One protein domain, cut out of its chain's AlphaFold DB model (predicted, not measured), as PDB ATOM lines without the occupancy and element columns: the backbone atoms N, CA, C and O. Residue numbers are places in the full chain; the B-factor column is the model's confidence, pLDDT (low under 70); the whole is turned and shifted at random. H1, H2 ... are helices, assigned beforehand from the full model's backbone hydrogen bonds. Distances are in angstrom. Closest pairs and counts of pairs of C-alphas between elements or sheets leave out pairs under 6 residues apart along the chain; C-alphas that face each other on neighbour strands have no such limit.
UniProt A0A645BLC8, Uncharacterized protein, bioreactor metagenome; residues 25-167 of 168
ATOM      1  N   THR A  25      54.117 -46.328  22.174       57.19
ATOM      2  CA  THR A  25      53.918 -45.124  21.359       57.19
ATOM      3  C   THR A  25      52.438 -44.740  21.218       57.19
ATOM      4  O   THR A  25      52.118 -43.554  21.236       57.19
ATOM      5  N   GLY A  26      51.531 -45.721  21.136       61.62
ATOM      6  CA  GLY A  26      50.087 -45.490  21.014       61.62
ATOM      7  C   GLY A  26      49.470 -44.917  22.291       61.62
ATOM      8  O   GLY A  26      48.619 -44.032  22.221       61.62
ATOM      9  N   ASP A  27      49.967 -45.337  23.456       71.56
ATOM     10  CA  ASP A  27      49.535 -44.793  24.749       71.56
ATOM     11  C   ASP A  27      49.961 -43.325  24.920       71.56
ATOM     12  O   ASP A  27      49.202 -42.507  25.439       71.56
ATOM     13  N   VAL A  28      51.158 -42.959  24.443       81.31
ATOM     14  CA  VAL A  28      51.666 -41.578  24.517       81.31
ATOM     15  C   VAL A  28      50.855 -40.635  23.625       81.31
ATOM     16  O   VAL A  28      50.495 -39.538  24.061       81.31
ATOM     17  N   GLU A  29      50.534 -41.054  22.399       85.06
ATOM     18  CA  GLU A  29      49.706 -40.267  21.477       85.06
ATOM     19  C   GLU A  29      48.268 -40.110  21.991       85.06
ATOM     20  O   GLU A  29      47.713 -39.008  21.945       85.06
ATOM     21  N   LEU A  30      47.691 -41.174  22.559       83.56
ATOM     22  CA  LEU A  30      46.356 -41.138  23.155       83.56
ATOM     23  C   LEU A  30      46.293 -40.185  24.359       83.56
ATOM     24  O   LEU A  30      45.392 -39.351  24.434       83.56
ATOM     25  N   ILE A  31      47.276 -40.244  25.262       84.81
ATOM     26  CA  ILE A  31      47.369 -39.342  26.423       84.81
ATOM     27  C   ILE A  31      47.491 -37.879  25.981       84.81
ATOM     28  O   ILE A  31      46.841 -36.997  26.554       84.81
ATOM     29  N   ALA A  32      48.312 -37.600  24.965       85.69
ATOM     30  CA  ALA A  32      48.470 -36.251  24.427       85.69
ATOM     31  C   ALA A  32      47.157 -35.728  23.818       85.69
ATOM     32  O   ALA A  32      46.790 -34.571  24.040       85.69
ATOM     33  N   TYR A  33      46.425 -36.590  23.110       87.44
ATOM     34  CA  TYR A  33      45.115 -36.268  22.553       87.44
ATOM     35  C   TYR A  33      44.068 -35.990  23.642       87.44
ATOM     36  O   TYR A  33      43.406 -34.952  23.596       87.44
ATOM     37  N   GLU A  34      43.946 -36.863  24.649       86.62
ATOM     38  CA  GLU A  34      43.021 -36.681  25.780       86.62
ATOM     39  C   GLU A  34      43.287 -35.363  26.519       86.62
ATOM     40  O   GLU A  34      42.356 -34.613  26.830       86.62
ATOM     41  N   ARG A  35      44.568 -35.039  26.745       86.38
ATOM     42  CA  ARG A  35      44.986 -33.776  27.361       86.38
ATOM     43  C   ARG A  35      44.535 -32.573  26.539       86.38
ATOM     44  O   ARG A  35      43.986 -31.626  27.102       86.38
ATOM     45  N   GLU A  36      44.753 -32.598  25.227       86.62
ATOM     46  CA  GLU A  36      44.372 -31.484  24.358       86.62
ATOM     47  C   GLU A  36      42.849 -31.315  24.279       86.62
ATOM     48  O   GLU A  36      42.354 -30.193  24.377       86.62
ATOM     49  N   GLN A  37      42.086 -32.409  24.194       86.44
ATOM     50  CA  GLN A  37      40.621 -32.346  24.217       86.44
ATOM     51  C   GLN A  37      40.094 -31.737  25.517       86.44
ATOM     52  O   GLN A  37      39.258 -30.828  25.485       86.44
ATOM     53  N   LEU A  38      40.614 -32.178  26.666       86.00
ATOM     54  CA  LEU A  38      40.209 -31.637  27.959       86.00
ATOM     55  C   LEU A  38      40.562 -30.147  28.086       86.00
ATOM     56  O   LEU A  38      39.751 -29.355  28.577       86.00
ATOM     57  N   ARG A  39      41.740 -29.746  27.593       85.69
ATOM     58  CA  ARG A  39      42.173 -28.344  27.548       85.69
ATOM     59  C   ARG A  39      41.221 -27.487  26.723       85.69
ATOM     60  O   ARG A  39      40.815 -26.416  27.185       85.69
ATOM     61  N   LEU A  40      40.856 -27.944  25.526       84.44
ATOM     62  CA  LEU A  40      39.932 -27.241  24.635       84.44
ATOM     63  C   LEU A  40      38.552 -27.077  25.275       84.44
ATOM     64  O   LEU A  40      38.031 -25.963  25.297       84.44
ATOM     65  N   GLN A  41      37.999 -28.137  25.874       83.31
ATOM     66  CA  GLN A  41      36.709 -28.073  26.568       83.31
ATOM     67  C   GLN A  41      36.731 -27.072  27.730       83.31
ATOM     68  O   GLN A  41      35.866 -26.201  27.814       83.31
ATOM     69  N   CYS A  42      37.742 -27.148  28.602       82.62
ATOM     70  CA  CYS A  42      37.859 -26.243  29.745       82.62
ATOM     71  C   CYS A  42      37.991 -24.780  29.307       82.62
ATOM     72  O   CYS A  42      37.395 -23.904  29.930       82.62
ATOM     73  N   THR A  43      38.749 -24.526  28.235       79.19
ATOM     74  CA  THR A  43      38.994 -23.176  27.702       79.19
ATOM     75  C   THR A  43      37.759 -22.605  27.008       79.19
ATOM     76  O   THR A  43      37.485 -21.421  27.148       79.19
ATOM     77  N   PHE A  44      37.003 -23.431  26.280       77.75
ATOM     78  CA  PHE A  44      35.772 -23.008  25.609       77.75
ATOM     79  C   PHE A  44      34.664 -22.640  26.602       77.75
ATOM     80  O   PHE A  44      33.868 -21.741  26.346       77.75
ATOM     81  N   ILE A  45      34.608 -23.348  27.733       77.56
ATOM     82  CA  ILE A  45      33.594 -23.139  28.769       77.56
ATOM     83  C   ILE A  45      33.903 -21.920  29.644       77.56
ATOM     84  O   ILE A  45      32.973 -21.235  30.069       77.56
ATOM     85  N   LEU A  46      35.181 -21.633  29.910       72.00
ATOM     86  CA  LEU A  46      35.547 -20.419  30.633       72.00
ATOM     87  C   LEU A  46      35.139 -19.195  29.802       72.00
ATOM     88  O   LEU A  46      35.616 -19.040  28.675       72.00
ATOM     89  N   PRO A  47      34.316 -18.280  30.340       62.19
ATOM     90  CA  PRO A  47      34.132 -16.998  29.692       62.19
ATOM     91  C   PRO A  47      35.482 -16.284  29.723       62.19
ATOM     92  O   PRO A  47      36.014 -15.982  30.793       62.19
ATOM     93  N   PHE A  48      36.067 -16.040  28.548       54.31
ATOM     94  CA  PHE A  48      37.232 -15.168  28.443       54.31
ATOM     95  C   PHE A  48      36.848 -13.814  29.050       54.31
ATOM     96  O   PHE A  48      35.886 -13.201  28.577       54.31
ATOM     97  N   PRO A  49      37.533 -13.341  30.107       49.81
ATOM     98  CA  PRO A  49      37.135 -12.104  30.745       49.81
ATOM     99  C   PRO A  49      37.358 -10.959  29.760       49.81
ATOM    100  O   PRO A  49      38.492 -10.636  29.409       49.81
ATOM    101  N   SER A  50      36.270 -10.299  29.369       50.06
ATOM    102  CA  SER A  50      36.296  -9.012  28.666       50.06
ATOM    103  C   SER A  50      37.039  -7.930  29.464       50.06
ATOM    104  O   SER A  50      37.513  -6.959  28.882       50.06
ATOM    105  N   ASN A  51      37.205  -8.133  30.781       51.09
ATOM    106  CA  ASN A  51      37.702  -7.145  31.740       51.09
ATOM    107  C   ASN A  51      39.013  -7.544  32.459       51.09
ATOM    108  O   ASN A  51      39.222  -7.192  33.616       51.09
ATOM    109  N   GLY A  52      39.937  -8.235  31.783       55.91
ATOM    110  CA  GLY A  52      41.363  -7.999  32.058       55.91
ATOM    111  C   GLY A  52      42.054  -8.747  33.207       55.91
ATOM    112  O   GLY A  52      43.133  -8.313  33.599       55.91
ATOM    113  N   ASN A  53      41.554  -9.888  33.696       70.50
ATOM    114  CA  ASN A  53      42.372 -10.767  34.555       70.50
ATOM    115  C   ASN A  53      42.855 -12.022  33.813       70.50
ATOM    116  O   ASN A  53      42.540 -13.157  34.168       70.50
ATOM    117  N   ILE A  54      43.623 -11.783  32.744       78.50
ATOM    118  CA  ILE A  54      44.220 -12.826  31.892       78.50
ATOM    119  C   ILE A  54      45.048 -13.805  32.734       78.50
ATOM    120  O   ILE A  54      45.031 -15.007  32.477       78.50
ATOM    121  N   GLU A  55      45.744 -13.309  33.757       84.62
ATOM    122  CA  GLU A  55      46.590 -14.137  34.612       84.62
ATOM    123  C   GLU A  55      45.768 -15.099  35.479       84.62
ATOM    124  O   GLU A  55      46.045 -16.296  35.478       84.62
ATOM    125  N   ALA A  56      44.692 -14.635  36.122       84.00
ATOM    126  CA  ALA A  56      43.799 -15.519  36.873       84.00
ATOM    127  C   ALA A  56      43.134 -16.577  35.977       84.00
ATOM    128  O   ALA A  56      43.006 -17.734  36.381       84.00
ATOM    129  N   SER A  57      42.754 -16.227  34.742       83.31
ATOM    130  CA  SER A  57      42.238 -17.207  33.777       83.31
ATOM    131  C   SER A  57      43.290 -18.255  33.408       83.31
ATOM    132  O   SER A  57      42.984 -19.446  33.389       83.31
ATOM    133  N   ARG A  58      44.541 -17.845  33.160       84.38
ATOM    134  CA  ARG A  58      45.645 -18.777  32.870       84.38
ATOM    135  C   ARG A  58      45.927 -19.706  34.047       84.38
ATOM    136  O   ARG A  58      46.083 -20.907  33.834       84.38
ATOM    137  N   GLN A  59      45.949 -19.174  35.267       89.38
ATOM    138  CA  GLN A  59      46.136 -19.959  36.490       89.38
ATOM    139  C   GLN A  59      44.991 -20.954  36.700       89.38
ATOM    140  O   GLN A  59      45.244 -22.128  36.960       89.38
ATOM    141  N   THR A  60      43.748 -20.521  36.477       89.50
ATOM    142  CA  THR A  60      42.565 -21.391  36.543       89.50
ATOM    143  C   THR A  60      42.687 -22.564  35.569       89.50
ATOM    144  O   THR A  60      42.520 -23.718  35.959       89.50
ATOM    145  N   VAL A  61      43.046 -22.298  34.305       87.62
ATOM    146  CA  VAL A  61      43.261 -23.356  33.301       87.62
ATOM    147  C   VAL A  61      44.393 -24.294  33.717       87.62
ATOM    148  O   VAL A  61      44.232 -25.506  33.615       87.62
ATOM    149  N   ALA A  62      45.514 -23.770  34.215       89.12
ATOM    150  CA  ALA A  62      46.632 -24.600  34.664       89.12
ATOM    151  C   ALA A  62      46.224 -25.558  35.799       89.12
ATOM    152  O   ALA A  62      46.567 -26.739  35.759       89.12
ATOM    153  N   LEU A  63      45.439 -25.080  36.770       91.50
ATOM    154  CA  LEU A  63      44.929 -25.895  37.877       91.50
ATOM    155  C   LEU A  63      43.928 -26.957  37.400       91.50
ATOM    156  O   LEU A  63      43.999 -28.105  37.838       91.50
ATOM    157  N   LEU A  64      43.042 -26.603  36.465       90.50
ATOM    158  CA  LEU A  64      42.122 -27.554  35.831       90.50
ATOM    159  C   LEU A  64      42.879 -28.653  35.074       90.50
ATOM    160  O   LEU A  64      42.515 -29.823  35.163       90.50
ATOM    161  N   MET A  65      43.945 -28.296  34.353       90.69
ATOM    162  CA  MET A  65      44.771 -29.273  33.637       90.69
ATOM    163  C   MET A  65      45.520 -30.189  34.594       90.69
ATOM    164  O   MET A  65      45.533 -31.392  34.364       90.69
ATOM    165  N   LEU A  66      46.057 -29.669  35.700       89.69
ATOM    166  CA  LEU A  66      46.695 -30.499  36.724       89.69
ATOM    167  C   LEU A  66      45.719 -31.544  37.291       89.69
ATOM    168  O   LEU A  66      46.076 -32.711  37.453       89.69
ATOM    169  N   GLN A  67      44.474 -31.144  37.555       87.56
ATOM    170  CA  GLN A  67      43.426 -32.068  37.989       87.56
ATOM    171  C   GLN A  67      43.086 -33.090  36.890       87.56
ATOM    172  O   GLN A  67      42.955 -34.284  37.165       87.56
ATOM    173  N   GLY A  68      42.980 -32.633  35.642       87.69
ATOM    174  CA  GLY A  68      42.751 -33.470  34.469       87.69
ATOM    175  C   GLY A  68      43.840 -34.516  34.230       87.69
ATOM    176  O   GLY A  68      43.529 -35.664  33.935       87.69
ATOM    177  N   GLU A  69      45.110 -34.159  34.412       87.19
ATOM    178  CA  GLU A  69      46.253 -35.059  34.221       87.19
ATOM    179  C   GLU A  69      46.207 -36.268  35.157       87.19
ATOM    180  O   GLU A  69      46.465 -37.391  34.721       87.19
ATOM    181  N   GLN A  70      45.806 -36.068  36.415       83.62
ATOM    182  CA  GLN A  70      45.626 -37.171  37.366       83.62
ATOM    183  C   GLN A  70      44.545 -38.152  36.892       83.62
ATOM    184  O   GLN A  70      44.699 -39.369  37.009       83.62
ATOM    185  N   ILE A  71      43.465 -37.632  36.306       86.69
ATOM    186  CA  ILE A  71      42.371 -38.437  35.754       86.69
ATOM    187  C   ILE A  71      42.804 -39.141  34.461       86.69
ATOM    188  O   ILE A  71      42.481 -40.308  34.263       86.69
ATOM    189  N   ILE A  72      43.569 -38.479  33.594       85.81
ATOM    190  CA  ILE A  72      44.123 -39.098  32.384       85.81
ATOM    191  C   ILE A  72      45.031 -40.271  32.770       85.81
ATOM    192  O   ILE A  72      44.916 -41.347  32.194       85.81
ATOM    193  N   GLN A  73      45.873 -40.125  33.789       81.62
ATOM    194  CA  GLN A  73      46.806 -41.184  34.181       81.62
ATOM    195  C   GLN A  73      46.146 -42.327  34.963       81.62
ATOM    196  O   GLN A  73      46.539 -43.476  34.801       81.62
ATOM    197  N   SER A  74      45.177 -42.032  35.838       79.00
ATOM    198  CA  SER A  74      44.678 -43.001  36.835       79.00
ATOM    199  C   SER A  74      43.150 -43.091  36.933       79.00
ATOM    200  O   SER A  74      42.629 -43.792  37.799       79.00
ATOM    201  N   GLY A  75      42.403 -42.399  36.069       68.88
ATOM    202  CA  GLY A  75      40.970 -42.120  36.235       68.88
ATOM    203  C   GLY A  75      40.067 -43.338  36.424       68.88
ATOM    204  O   GLY A  75      39.145 -43.270  37.233       68.88
ATOM    205  N   ALA A  76      40.354 -44.464  35.761       67.38
ATOM    206  CA  ALA A  76      39.584 -45.704  35.917       67.38
ATOM    207  C   ALA A  76      39.674 -46.296  37.338       67.38
ATOM    208  O   ALA A  76      38.745 -46.957  37.799       67.38
ATOM    209  N   HIS A  77      40.768 -46.021  38.053       75.62
ATOM    210  CA  HIS A  77      41.006 -46.499  39.414       75.62
ATOM    211  C   HIS A  77      40.558 -45.503  40.490       75.62
ATOM    212  O   HIS A  77      40.480 -45.866  41.663       75.62
ATOM    213  N   ILE A  78      40.250 -44.257  40.116       77.88
ATOM    214  CA  ILE A  78      39.799 -43.226  41.054       77.88
ATOM    215  C   ILE A  78      38.278 -43.355  41.235       77.88
ATOM    216  O   ILE A  78      37.537 -43.197  40.259       77.88
ATOM    217  N   PRO A  79      37.776 -43.583  42.465       80.56
ATOM    218  CA  PRO A  79      36.344 -43.601  42.725       80.56
ATOM    219  C   PRO A  79      35.680 -42.291  42.295       80.56
ATOM    220  O   PRO A  79      36.139 -41.198  42.625       80.56
ATOM    221  N   PHE A  80      34.569 -42.410  41.574       86.94
ATOM    222  CA  PHE A  80      33.739 -41.270  41.206       86.94
ATOM    223  C   PHE A  80      32.652 -41.036  42.256       86.94
ATOM    224  O   PHE A  80      31.846 -41.930  42.539       86.94
ATOM    225  N   ALA A  81      32.630 -39.819  42.787       88.88
ATOM    226  CA  ALA A  81      31.541 -39.272  43.575       88.88
ATOM    227  C   ALA A  81      31.436 -37.770  43.291       88.88
ATOM    228  O   ALA A  81      32.452 -37.079  43.155       88.88
ATOM    229  N   LEU A  82      30.207 -37.269  43.213       94.38
ATOM    230  CA  LEU A  82      29.923 -35.856  43.031       94.38
ATOM    231  C   LEU A  82      28.772 -35.440  43.948       94.38
ATOM    232  O   LEU A  82      27.630 -35.840  43.751       94.38
ATOM    233  N   SER A  83      29.075 -34.603  44.929       96.38
ATOM    234  CA  SER A  83      28.106 -33.870  45.739       96.38
ATOM    235  C   SER A  83      28.237 -32.375  45.474       96.38
ATOM    236  O   SER A  83      29.239 -31.912  44.919       96.38
ATOM    237  N   ALA A  84      27.262 -31.583  45.922       97.62
ATOM    238  CA  ALA A  84      27.392 -30.127  45.899       97.62
ATOM    239  C   ALA A  84      28.650 -29.656  46.651       97.62
ATOM    240  O   ALA A  84      29.347 -28.753  46.197       97.62
ATOM    241  N   ALA A  85      28.969 -30.298  47.780       97.44
ATOM    242  CA  ALA A  85      30.140 -29.960  48.582       97.44
ATOM    243  C   ALA A  85      31.455 -30.332  47.880       97.44
ATOM    244  O   ALA A  85      32.396 -29.539  47.901       97.44
ATOM    245  N   SER A  86      31.529 -31.505  47.237       96.12
ATOM    246  CA  SER A  86      32.733 -31.896  46.497       96.12
ATOM    247  C   SER A  86      32.926 -31.026  45.255       96.12
ATOM    248  O   SER A  86      34.047 -30.622  44.976       96.12
ATOM    249  N   LEU A  87      31.840 -30.678  44.550       96.94
ATOM    250  CA  LEU A  87      31.890 -29.753  43.419       96.94
ATOM    251  C   LEU A  87      32.394 -28.373  43.854       96.94
ATOM    252  O   LEU A  87      33.329 -27.858  43.253       96.94
ATOM    253  N   ALA A  88      31.836 -27.809  44.929       97.69
ATOM    254  CA  ALA A  88      32.285 -26.527  45.469       97.69
ATOM    255  C   ALA A  88      33.757 -26.581  45.905       97.69
ATOM    256  O   ALA A  88      34.523 -25.661  45.637       97.69
ATOM    257  N   SER A  89      34.179 -27.677  46.542       96.88
ATOM    258  CA  SER A  89      35.578 -27.878  46.917       96.88
ATOM    259  C   SER A  89      36.506 -27.896  45.702       96.88
ATOM    260  O   SER A  89      37.567 -27.282  45.752       96.88
ATOM    261  N   ASP A  90      36.129 -28.582  44.626       95.44
ATOM    262  CA  ASP A  90      36.951 -28.664  43.416       95.44
ATOM    263  C   ASP A  90      37.001 -27.319  42.682       95.44
ATOM    264  O   ASP A  90      38.078 -26.874  42.296       95.44
ATOM    265  N   VAL A  91      35.871 -26.609  42.590       95.94
ATOM    266  CA  VAL A  91      35.833 -25.246  42.040       95.94
ATOM    267  C   VAL A  91      36.725 -24.314  42.843       95.94
ATOM    268  O   VAL A  91      37.581 -23.669  42.251       95.94
ATOM    269  N   ARG A  92      36.638 -24.316  44.177       95.44
ATOM    270  CA  ARG A  92      37.489 -23.479  45.039       95.44
ATOM    271  C   ARG A  92      38.985 -23.706  44.799       95.44
ATOM    272  O   ARG A  92      39.775 -22.779  44.928       95.44
ATOM    273  N   ARG A  93      39.393 -24.936  44.474       94.06
ATOM    274  CA  ARG A  93      40.804 -25.270  44.217       94.06
ATOM    275  C   ARG A  93      41.312 -24.742  42.885       94.06
ATOM    276  O   ARG A  93      42.515 -24.542  42.764       94.06
ATOM    277  N   CYS A  94      40.428 -24.556  41.910       92.31
ATOM    278  CA  CYS A  94      40.789 -24.121  40.564       92.31
ATOM    279  C   CYS A  94      40.471 -22.647  40.305       92.31
ATOM    280  O   CYS A  94      41.066 -22.049  39.418       92.31
ATOM    281  N   ASP A  95      39.519 -22.068  41.028       92.56
ATOM    282  CA  ASP A  95      38.926 -20.782  40.696       92.56
ATOM    283  C   ASP A  95      39.741 -19.602  41.230       92.56
ATOM    284  O   ASP A  95      39.669 -19.230  42.402       92.56
ATOM    285  N   CYS A  96      40.493 -18.970  40.330       89.31
ATOM    286  CA  CYS A  96      41.195 -17.720  40.612       89.31
ATOM    287  C   CYS A  96      40.368 -16.471  40.242       89.31
ATOM    288  O   CYS A  96      40.835 -15.350  40.442       89.31
ATOM    289  N   LEU A  97      39.162 -16.634  39.679       88.31
ATOM    290  CA  LEU A  97      38.321 -15.547  39.159       88.31
ATOM    291  C   LEU A  97      37.224 -15.153  40.154       88.31
ATOM    292  O   LEU A  97      37.046 -13.974  40.459       88.31
ATOM    293  N   GLY A  98      36.508 -16.143  40.679       88.50
ATOM    294  CA  GLY A  98      35.375 -15.976  41.579       88.50
ATOM    295  C   GLY A  98      35.715 -15.207  42.854       88.50
ATOM    296  O   GLY A  98      35.027 -14.224  43.134       88.50
ATOM    297  N   PRO A  99      36.790 -15.548  43.595       89.50
ATOM    298  CA  PRO A  99      37.175 -14.793  44.787       89.50
ATOM    299  C   PRO A  99      37.470 -13.315  44.497       89.50
ATOM    300  O   PRO A  99      37.110 -12.449  45.292       89.50
ATOM    301  N   ALA A 100      38.080 -13.011  43.345       84.81
ATOM    302  CA  ALA A 100      38.386 -11.640  42.942       84.81
ATOM    303  C   ALA A 100      37.124 -10.839  42.574       84.81
ATOM    304  O   ALA A 100      37.067  -9.640  42.834       84.81
ATOM    305  N   ALA A 101      36.116 -11.491  41.986       86.31
ATOM    306  CA  ALA A 101      34.870 -10.849  41.567       86.31
ATOM    307  C   ALA A 101      33.837 -10.716  42.701       86.31
ATOM    308  O   ALA A 101      33.166  -9.693  42.812       86.31
ATOM    309  N   LEU A 102      33.698 -11.748  43.536       89.94
ATOM    310  CA  LEU A 102      32.630 -11.864  44.539       89.94
ATOM    311  C   LEU A 102      33.090 -11.516  45.961       89.94
ATOM    312  O   LEU A 102      32.255 -11.261  46.834       89.94
ATOM    313  N   GLY A 103      34.403 -11.500  46.212       91.50
ATOM    314  CA  GLY A 103      34.979 -11.184  47.515       91.50
ATOM    315  C   GLY A 103      34.375 -12.038  48.631       91.50
ATOM    316  O   GLY A 103      34.339 -13.264  48.551       91.50
ATOM    317  N   PHE A 104      33.855 -11.379  49.669       93.69
ATOM    318  CA  PHE A 104      33.264 -12.036  50.842       93.69
ATOM    319  C   PHE A 104      32.071 -12.953  50.513       93.69
ATOM    320  O   PHE A 104      31.830 -13.922  51.228       93.69
ATOM    321  N   TYR A 105      31.338 -12.690  49.425       95.56
ATOM    322  CA  TYR A 105      30.154 -13.474  49.053       95.56
ATOM    323  C   TYR A 105      30.480 -14.752  48.275       95.56
ATOM    324  O   TYR A 105      29.584 -15.565  48.044       95.56
ATOM    325  N   TYR A 106      31.745 -14.946  47.887       95.69
ATOM    326  CA  TYR A 106      32.176 -16.045  47.026       95.69
ATOM    327  C   TYR A 106      31.713 -17.416  47.529       95.69
ATOM    328  O   TYR A 106      31.057 -18.157  46.804       95.69
ATOM    329  N   GLU A 107      31.992 -17.731  48.794       96.56
ATOM    330  CA  GLU A 107      31.708 -19.049  49.371       96.56
ATOM    331  C   GLU A 107      30.210 -19.362  49.431       96.56
ATOM    332  O   GLU A 107      29.777 -20.478  49.129       96.56
ATOM    333  N   GLN A 108      29.400 -18.365  49.793       97.38
ATOM    334  CA  GLN A 108      27.950 -18.520  49.855       97.38
ATOM    335  C   GLN A 108      27.362 -18.722  48.455       97.38
ATOM    336  O   GLN A 108      26.533 -19.618  48.270       97.38
ATOM    337  N   GLN A 109      27.804 -17.917  47.484       97.69
ATOM    338  CA  GLN A 109      27.334 -17.995  46.104       97.69
ATOM    339  C   GLN A 109      27.726 -19.329  45.462       97.69
ATOM    340  O   GLN A 109      26.865 -20.026  44.927       97.69
ATOM    341  N   LEU A 110      28.992 -19.734  45.605       97.62
ATOM    342  CA  LEU A 110      29.500 -20.999  45.085       97.62
ATOM    343  C   LEU A 110      28.688 -22.182  45.614       97.62
ATOM    344  O   LEU A 110      28.227 -23.023  44.845       97.62
ATOM    345  N   MET A 111      28.458 -22.238  46.928       98.19
ATOM    346  CA  MET A 111      27.704 -23.343  47.513       98.19
ATOM    347  C   MET A 111      26.238 -23.354  47.057       98.19
ATOM    348  O   MET A 111      25.670 -24.431  46.861       98.19
ATOM    349  N   ALA A 112      25.612 -22.185  46.889       98.00
ATOM    350  CA  ALA A 112      24.243 -22.088  46.389       98.00
ATOM    351  C   ALA A 112      24.126 -22.630  44.953       98.00
ATOM    352  O   ALA A 112      23.257 -23.461  44.682       98.00
ATOM    353  N   GLU A 113      25.040 -22.238  44.066       97.50
ATOM    354  CA  GLU A 113      25.075 -22.703  42.674       97.50
ATOM    355  C   GLU A 113      25.398 -24.202  42.579       97.50
ATOM    356  O   GLU A 113      24.733 -24.942  41.850       97.50
ATOM    357  N   CYS A 114      26.340 -24.702  43.385       97.81
ATOM    358  CA  CYS A 114      26.639 -26.134  43.432       97.81
ATOM    359  C   CYS A 114      25.453 -26.970  43.947       97.81
ATOM    360  O   CYS A 114      25.207 -28.053  43.420       97.81
ATOM    361  N   ARG A 115      24.692 -26.483  44.938       97.94
ATOM    362  CA  ARG A 115      23.473 -27.160  45.434       97.94
ATOM    363  C   ARG A 115      22.348 -27.166  44.411       97.94
ATOM    364  O   ARG A 115      21.618 -28.148  44.329       97.94
ATOM    365  N   PHE A 116      22.214 -26.091  43.641       97.12
ATOM    366  CA  PHE A 116      21.258 -26.037  42.540       97.12
ATOM    367  C   PHE A 116      21.569 -27.105  41.478       97.12
ATOM    368  O   PHE A 116      20.667 -27.793  41.002       97.12
ATOM    369  N   LEU A 117      22.848 -27.284  41.139       96.38
ATOM    370  CA  LEU A 117      23.289 -28.236  40.113       96.38
ATOM    371  C   LEU A 117      23.298 -29.696  40.571       96.38
ATOM    372  O   LEU A 117      23.012 -30.599  39.779       96.38
ATOM    373  N   VAL A 118      23.651 -29.928  41.834       96.38
ATOM    374  CA  VAL A 118      23.790 -31.259  42.433       96.38
ATOM    375  C   VAL A 118      22.917 -31.322  43.692       96.38
ATOM    376  O   VAL A 118      23.430 -31.270  44.811       96.38
ATOM    377  N   PRO A 119      21.580 -31.412  43.539       92.88
ATOM    378  CA  PRO A 119      20.652 -31.399  44.673       92.88
ATOM    379  C   PRO A 119      20.713 -32.679  45.519       92.88
ATOM    380  O   PRO A 119      20.231 -32.698  46.649       92.88
ATOM    381  N   ARG A 120      21.293 -33.755  44.975       93.38
ATOM    382  CA  ARG A 120      21.589 -35.008  45.674       93.38
ATOM    383  C   ARG A 120      22.926 -35.555  45.193       93.38
ATOM    384  O   ARG A 120      23.295 -35.327  44.042       93.38
ATOM    385  N   ASP A 121      23.591 -36.315  46.050       93.38
ATOM    386  CA  ASP A 121      24.877 -36.926  45.736       93.38
ATOM    387  C   ASP A 121      24.755 -37.930  44.581       93.38
ATOM    388  O   ASP A 121      23.820 -38.732  44.514       93.38
ATOM    389  N   ILE A 122      25.724 -37.877  43.673       92.00
ATOM    390  CA  ILE A 122      25.877 -38.765  42.526       92.00
ATOM    391  C   ILE A 122      27.041 -39.695  42.845       92.00
ATOM    392  O   ILE A 122      28.188 -39.264  42.964       92.00
ATOM    393  N   ILE A 123      26.742 -40.979  42.997       85.81
ATOM    394  CA  ILE A 123      27.712 -42.019  43.341       85.81
ATOM    395  C   ILE A 123      27.669 -43.139  42.304       85.81
ATOM    396  O   ILE A 123      26.629 -43.402  41.699       85.81
ATOM    397  N   GLY A 124      28.797 -43.822  42.114       77.94
ATOM    398  CA  GLY A 124      28.870 -44.972  41.212       77.94
ATOM    399  C   GLY A 124      28.640 -44.587  39.747       77.94
ATOM    400  O   GLY A 124      29.314 -43.698  39.233       77.94
ATOM    401  N   GLU A 125      27.710 -45.278  39.086       79.00
ATOM    402  CA  GLU A 125      27.430 -45.171  37.645       79.00
ATOM    403  C   GLU A 125      26.085 -44.478  37.342       79.00
ATOM    404  O   GLU A 125      25.448 -44.773  36.332       79.00
ATOM    405  N   ASP A 126      25.613 -43.556  38.195       85.62
ATOM    406  CA  ASP A 126      24.367 -42.801  37.955       85.62
ATOM    407  C   ASP A 126      24.533 -41.763  36.820       85.62
ATOM    408  O   ASP A 126      24.587 -40.547  37.027       85.62
ATOM    409  N   ARG A 127      24.615 -42.274  35.581       86.19
ATOM    410  CA  ARG A 127      24.772 -41.501  34.337       86.19
ATOM    411  C   ARG A 127      23.659 -40.480  34.173       86.19
ATOM    412  O   ARG A 127      23.902 -39.349  33.768       86.19
ATOM    413  N   LEU A 128      22.429 -40.876  34.497       89.44
ATOM    414  CA  LEU A 128      21.259 -40.027  34.317       89.44
ATOM    415  C   LEU A 128      21.333 -38.792  35.216       89.44
ATOM    416  O   LEU A 128      21.062 -37.688  34.744       89.44
ATOM    417  N   ALA A 129      21.696 -38.958  36.491       90.50
ATOM    418  CA  ALA A 129      21.874 -37.822  37.386       90.50
ATOM    419  C   ALA A 129      22.998 -36.903  36.903       90.50
ATOM    420  O   ALA A 129      22.811 -35.688  36.860       90.50
ATOM    421  N   PHE A 130      24.121 -37.473  36.461       91.25
ATOM    422  CA  PHE A 130      25.255 -36.686  35.992       91.25
ATOM    423  C   PHE A 130      24.947 -35.891  34.711       91.25
ATOM    424  O   PHE A 130      25.163 -34.679  34.665       91.25
ATOM    425  N   TYR A 131      24.334 -36.515  33.699       90.38
ATOM    426  CA  TYR A 131      23.916 -35.807  32.483       90.38
ATOM    427  C   TYR A 131      22.860 -34.729  32.764       90.38
ATOM    428  O   TYR A 131      22.862 -33.681  32.113       90.38
ATOM    429  N   ARG A 132      21.977 -34.933  33.752       92.94
ATOM    430  CA  ARG A 132      21.037 -33.894  34.203       92.94
ATOM    431  C   ARG A 132      21.762 -32.707  34.825       92.94
ATOM    432  O   ARG A 132      21.401 -31.579  34.509       92.94
ATOM    433  N   THR A 133      22.788 -32.934  35.644       93.94
ATOM    434  CA  THR A 133      23.628 -31.861  36.198       93.94
ATOM    435  C   THR A 133      24.294 -31.046  35.090       93.94
ATOM    436  O   THR A 133      24.190 -29.821  35.089       93.94
ATOM    437  N   VAL A 134      24.902 -31.705  34.099       91.00
ATOM    438  CA  VAL A 134      25.534 -31.025  32.953       91.00
ATOM    439  C   VAL A 134      24.511 -30.254  32.115       91.00
ATOM    440  O   VAL A 134      24.751 -29.114  31.718       91.00
ATOM    441  N   THR A 135      23.337 -30.843  31.877       90.56
ATOM    442  CA  THR A 135      22.237 -30.188  31.152       90.56
ATOM    443  C   THR A 135      21.726 -28.960  31.903       90.56
ATOM    444  O   THR A 135      21.552 -27.903  31.300       90.56
ATOM    445  N   SER A 136      21.533 -29.082  33.220       93.12
ATOM    446  CA  SER A 136      21.121 -27.981  34.092       93.12
ATOM    447  C   SER A 136      22.141 -26.847  34.054       93.12
ATOM    448  O   SER A 136      21.759 -25.688  33.899       93.12
ATOM    449  N   TRP A 137      23.437 -27.166  34.091       92.81
ATOM    450  CA  TRP A 137      24.479 -26.159  33.934       92.81
ATOM    451  C   TRP A 137      24.377 -25.441  32.585       92.81
ATOM    452  O   TRP A 137      24.258 -24.222  32.562       92.81
ATOM    453  N   ASN A 138      24.313 -26.176  31.472       88.50
ATOM    454  CA  ASN A 138      24.212 -25.583  30.134       88.50
ATOM    455  C   ASN A 138      23.004 -24.647  29.970       88.50
ATOM    456  O   ASN A 138      23.115 -23.616  29.311       88.50
ATOM    457  N   GLN A 139      21.861 -24.996  30.563       90.25
ATOM    458  CA  GLN A 139      20.632 -24.201  30.486       90.25
ATOM    459  C   GLN A 139      20.667 -22.934  31.347       90.25
ATOM    460  O   GLN A 139      19.929 -21.998  31.060       90.25
ATOM    461  N   ASN A 140      21.501 -22.907  32.390       91.06
ATOM    462  CA  ASN A 140      21.518 -21.837  33.391       91.06
ATOM    463  C   ASN A 140      22.865 -21.103  33.478       91.06
ATOM    464  O   ASN A 140      23.018 -20.228  34.325       91.06
ATOM    465  N   ARG A 141      23.843 -21.435  32.624       87.50
ATOM    466  CA  ARG A 141      25.230 -20.946  32.729       87.50
ATOM    467  C   ARG A 141      25.355 -19.422  32.756       87.50
ATOM    468  O   ARG A 141      26.213 -18.914  33.463       87.50
ATOM    469  N   ASP A 142      24.472 -18.708  32.056       87.94
ATOM    470  CA  ASP A 142      24.481 -17.240  31.988       87.94
ATOM    471  C   ASP A 142      23.961 -16.582  33.286       87.94
ATOM    472  O   ASP A 142      24.091 -15.374  33.474       87.94
ATOM    473  N   HIS A 143      23.372 -17.369  34.194       89.44
ATOM    474  CA  HIS A 143      22.891 -16.921  35.502       89.44
ATOM    475  C   HIS A 143      23.871 -17.220  36.643       89.44
ATOM    476  O   HIS A 143      23.686 -16.704  37.746       89.44
ATOM    477  N   PHE A 144      24.906 -18.027  36.395       90.62
ATOM    478  CA  PHE A 144      25.908 -18.357  37.401       90.62
ATOM    479  C   PHE A 144      27.004 -17.301  37.483       90.62
ATOM    480  O   PHE A 144      27.545 -16.843  36.479       90.62
ATOM    481  N   GLN A 145      27.350 -16.944  38.714       91.25
ATOM    482  CA  GLN A 145      28.446 -16.046  39.045       91.25
ATOM    483  C   GLN A 145      29.770 -16.812  39.161       91.25
ATOM    484  O   GLN A 145      30.828 -16.272  38.835       91.25
ATOM    485  N   CYS A 146      29.740 -18.080  39.589       91.69
ATOM    486  CA  CYS A 146      30.929 -18.924  39.683       91.69
ATOM    487  C   CYS A 146      31.202 -19.613  38.340       91.69
ATOM    488  O   CYS A 146      30.958 -20.804  38.141       91.69
ATOM    489  N   VAL A 147      31.752 -18.844  37.401       86.69
ATOM    490  CA  VAL A 147      31.967 -19.259  36.003       86.69
ATOM    491  C   VAL A 147      32.839 -20.514  35.838       86.69
ATOM    492  O   VAL A 147      32.694 -21.248  34.861       86.69
ATOM    493  N   VAL A 148      33.708 -20.809  36.810       92.00
ATOM    494  CA  VAL A 148      34.619 -21.970  36.796       92.00
ATOM    495  C   VAL A 148      33.890 -23.302  37.022       92.00
ATOM    496  O   VAL A 148      34.418 -24.355  36.657       92.00
ATOM    497  N   ILE A 149      32.648 -23.281  37.530       94.12
ATOM    498  CA  ILE A 149      31.816 -24.485  37.711       94.12
ATOM    499  C   ILE A 149      31.750 -25.317  36.427       94.12
ATOM    500  O   ILE A 149      31.893 -26.539  36.479       94.12
ATOM    501  N   GLY A 150      31.569 -24.671  35.273       91.44
ATOM    502  CA  GLY A 150      31.434 -25.373  33.998       91.44
ATOM    503  C   GLY A 150      32.677 -26.171  33.617       91.44
ATOM    504  O   GLY A 150      32.580 -27.322  33.196       91.44
ATOM    505  N   SER A 151      33.858 -25.588  33.808       92.00
ATOM    506  CA  SER A 151      35.119 -26.243  33.464       92.00
ATOM    507  C   SER A 151      35.453 -27.373  34.434       92.00
ATOM    508  O   SER A 151      35.937 -28.418  34.010       92.00
ATOM    509  N   VAL A 152      35.113 -27.233  35.720       94.25
ATOM    510  CA  VAL A 152      35.214 -28.349  36.676       94.25
ATOM    511  C   VAL A 152      34.247 -29.475  36.308       94.25
ATOM    512  O   VAL A 152      34.628 -30.645  36.356       94.25
ATOM    513  N   LEU A 153      33.021 -29.156  35.879       93.12
ATOM    514  CA  LEU A 153      32.084 -30.163  35.376       93.12
ATOM    515  C   LEU A 153      32.615 -30.876  34.125       93.12
ATOM    516  O   LEU A 153      32.410 -32.081  34.012       93.12
ATOM    517  N   ALA A 154      33.344 -30.192  33.237       91.06
ATOM    518  CA  ALA A 154      34.004 -30.821  32.089       91.06
ATOM    519  C   ALA A 154      35.069 -31.844  32.523       91.06
ATOM    520  O   ALA A 154      35.076 -32.977  32.046       91.06
ATOM    521  N   VAL A 155      35.910 -31.488  33.502       91.88
ATOM    522  CA  VAL A 155      36.894 -32.413  34.092       91.88
ATOM    523  C   VAL A 155      36.202 -33.617  34.740       91.88
ATOM    524  O   VAL A 155      36.621 -34.759  34.547       91.88
ATOM    525  N   LYS A 156      35.103 -33.392  35.470       91.75
ATOM    526  CA  LYS A 156      34.307 -34.478  36.064       91.75
ATOM    527  C   LYS A 156      33.642 -35.358  35.015       91.75
ATOM    528  O   LYS A 156      33.571 -36.565  35.213       91.75
ATOM    529  N   PHE A 157      33.187 -34.775  33.913       89.44
ATOM    530  CA  PHE A 157      32.599 -35.515  32.804       89.44
ATOM    531  C   PHE A 157      33.628 -36.422  32.148       89.44
ATOM    532  O   PHE A 157      33.374 -37.612  31.981       89.44
ATOM    533  N   PHE A 158      34.822 -35.894  31.886       88.50
ATOM    534  CA  PHE A 158      35.937 -36.687  31.391       88.50
ATOM    535  C   PHE A 158      36.274 -37.854  32.337       88.50
ATOM    536  O   PHE A 158      36.386 -38.992  31.891       88.50
ATOM    537  N   HIS A 159      36.353 -37.609  33.653       89.25
ATOM    538  CA  HIS A 159      36.577 -38.672  34.649       89.25
ATOM    539  C   HIS A 159      35.495 -39.749  34.612       89.25
ATOM    540  O   HIS A 159      35.802 -40.942  34.619       89.25
ATOM    541  N   PHE A 160      34.236 -39.326  34.558       88.06
ATOM    542  CA  PHE A 160      33.090 -40.220  34.535       88.06
ATOM    543  C   PHE A 160      33.104 -41.144  33.308       88.06
ATOM    544  O   PHE A 160      32.994 -42.362  33.454       88.06
ATOM    545  N   GLU A 161      33.320 -40.582  32.117       85.56
ATOM    546  CA  GLU A 161      33.413 -41.342  30.867       85.56
ATOM    547  C   GLU A 161      34.621 -42.291  30.870       85.56
ATOM    548  O   GLU A 161      34.480 -43.461  30.507       85.56
ATOM    549  N   LYS A 162      35.789 -41.847  31.365       82.94
ATOM    550  CA  LYS A 162      36.979 -42.713  31.438       82.94
ATOM    551  C   LYS A 162      36.767 -43.924  32.339       82.94
ATOM    552  O   LYS A 162      37.216 -45.024  32.022       82.94
ATOM    553  N   ARG A 163      36.074 -43.731  33.464       82.69
ATOM    554  CA  ARG A 163      35.732 -44.821  34.383       82.69
ATOM    555  C   ARG A 163      34.814 -45.836  33.711       82.69
ATOM    556  O   ARG A 163      35.063 -47.030  33.816       82.69
ATOM    557  N   ILE A 164      33.785 -45.357  33.020       79.50
ATOM    558  CA  ILE A 164      32.844 -46.206  32.286       79.50
ATOM    559  C   ILE A 164      33.553 -47.008  31.187       79.50
ATOM    560  O   ILE A 164      33.241 -48.181  30.994       79.50
ATOM    561  N   ALA A 165      34.482 -46.382  30.461       76.56
ATOM    562  CA  ALA A 165      35.237 -47.045  29.404       76.56
ATOM    563  C   ALA A 165      36.158 -48.142  29.962       76.56
ATOM    564  O   ALA A 165      36.183 -49.237  29.418       76.56
ATOM    565  N   GLY A 166      36.845 -47.889  31.083       67.06
ATOM    566  CA  GLY A 166      37.754 -48.856  31.713       67.06
ATOM    567  C   GLY A 166      37.087 -50.033  32.442       67.06
ATOM    568  O   GLY A 166      37.795 -50.868  32.997       67.06
ATOM    569  N   GLN A 167      35.753 -50.090  32.495       57.00
ATOM    570  CA  GLN A 167      34.990 -51.213  33.063       57.00
ATOM    571  C   GLN A 167      34.523 -52.235  32.009       57.00
ATOM    572  O   GLN A 167      33.939 -53.251  32.393       57.00
TER     573      GLN A 167
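Overview. This is residues 25 to 167 of the 168 residues of an uncharacterized protein of bioreactor metagenome (UniProt A0A645BLC8). Helix H6 runs through the middle, with H1 and H2 packed along one side of it as a three-helix bundle and H5 more loosely along another. H3 crosses the beginning of H6, and the sharply kinked H4 folds back beside H3. The 143 printed residues include six named helices, H1 to H6 in chain order, and no named strand; the class is all helix. The whole is compact, with a radius of gyration of the C-alphas of 15.0 A and spans of 46 by 34 by 22 A.

Along the chain. H1, residues 25 to 45, begins at C-alpha 25 (53.918, -45.124, 21.359) and is 30.8 A long. H2, residues 54 to 77, 34.7 A, has a kink of 44 degrees near residue 71. H3 is residues 84 to 94. H4, residues 98 to 117, has a kink of 108 degrees near residue 105. H5 is residues 127 to 143, and H6, residues 149 to 165, ends at C-alpha 165 (35.237, -47.045, 29.404).

Arrangement. H6 is the hub. H1 touches it with residues 38 to 45 alone, C-alphas of Cys 42 and Ser 151 closest at 4.6 A. H2 touches H6 at a shallow tilt of 17 degrees, the same way; Ala 76 and Arg 163 have the closest C-alphas, 4.2 A. H3 touches H4, C-alphas of Ala 84 and Cys 114 closest at 4.8 A. H5 and H6 only just touch, with 3 pairs of C-alphas within 8 A, Trp 137 and Gly 150 closest at 7.0 A. Every O i to N i+4 pair is within hydrogen-bond range in H1, H3 and H6; H2 has 17 of 20, H4 11 of 16, H5 11 of 13.

Size, cuts and confidence. C-alphas 25 and 104 are farthest apart, 48.9 A. The printed part has no cut and no long link. Residues 25 to 26, 47 to 52, 75 to 76 and 166 to 167 have pLDDT under 70.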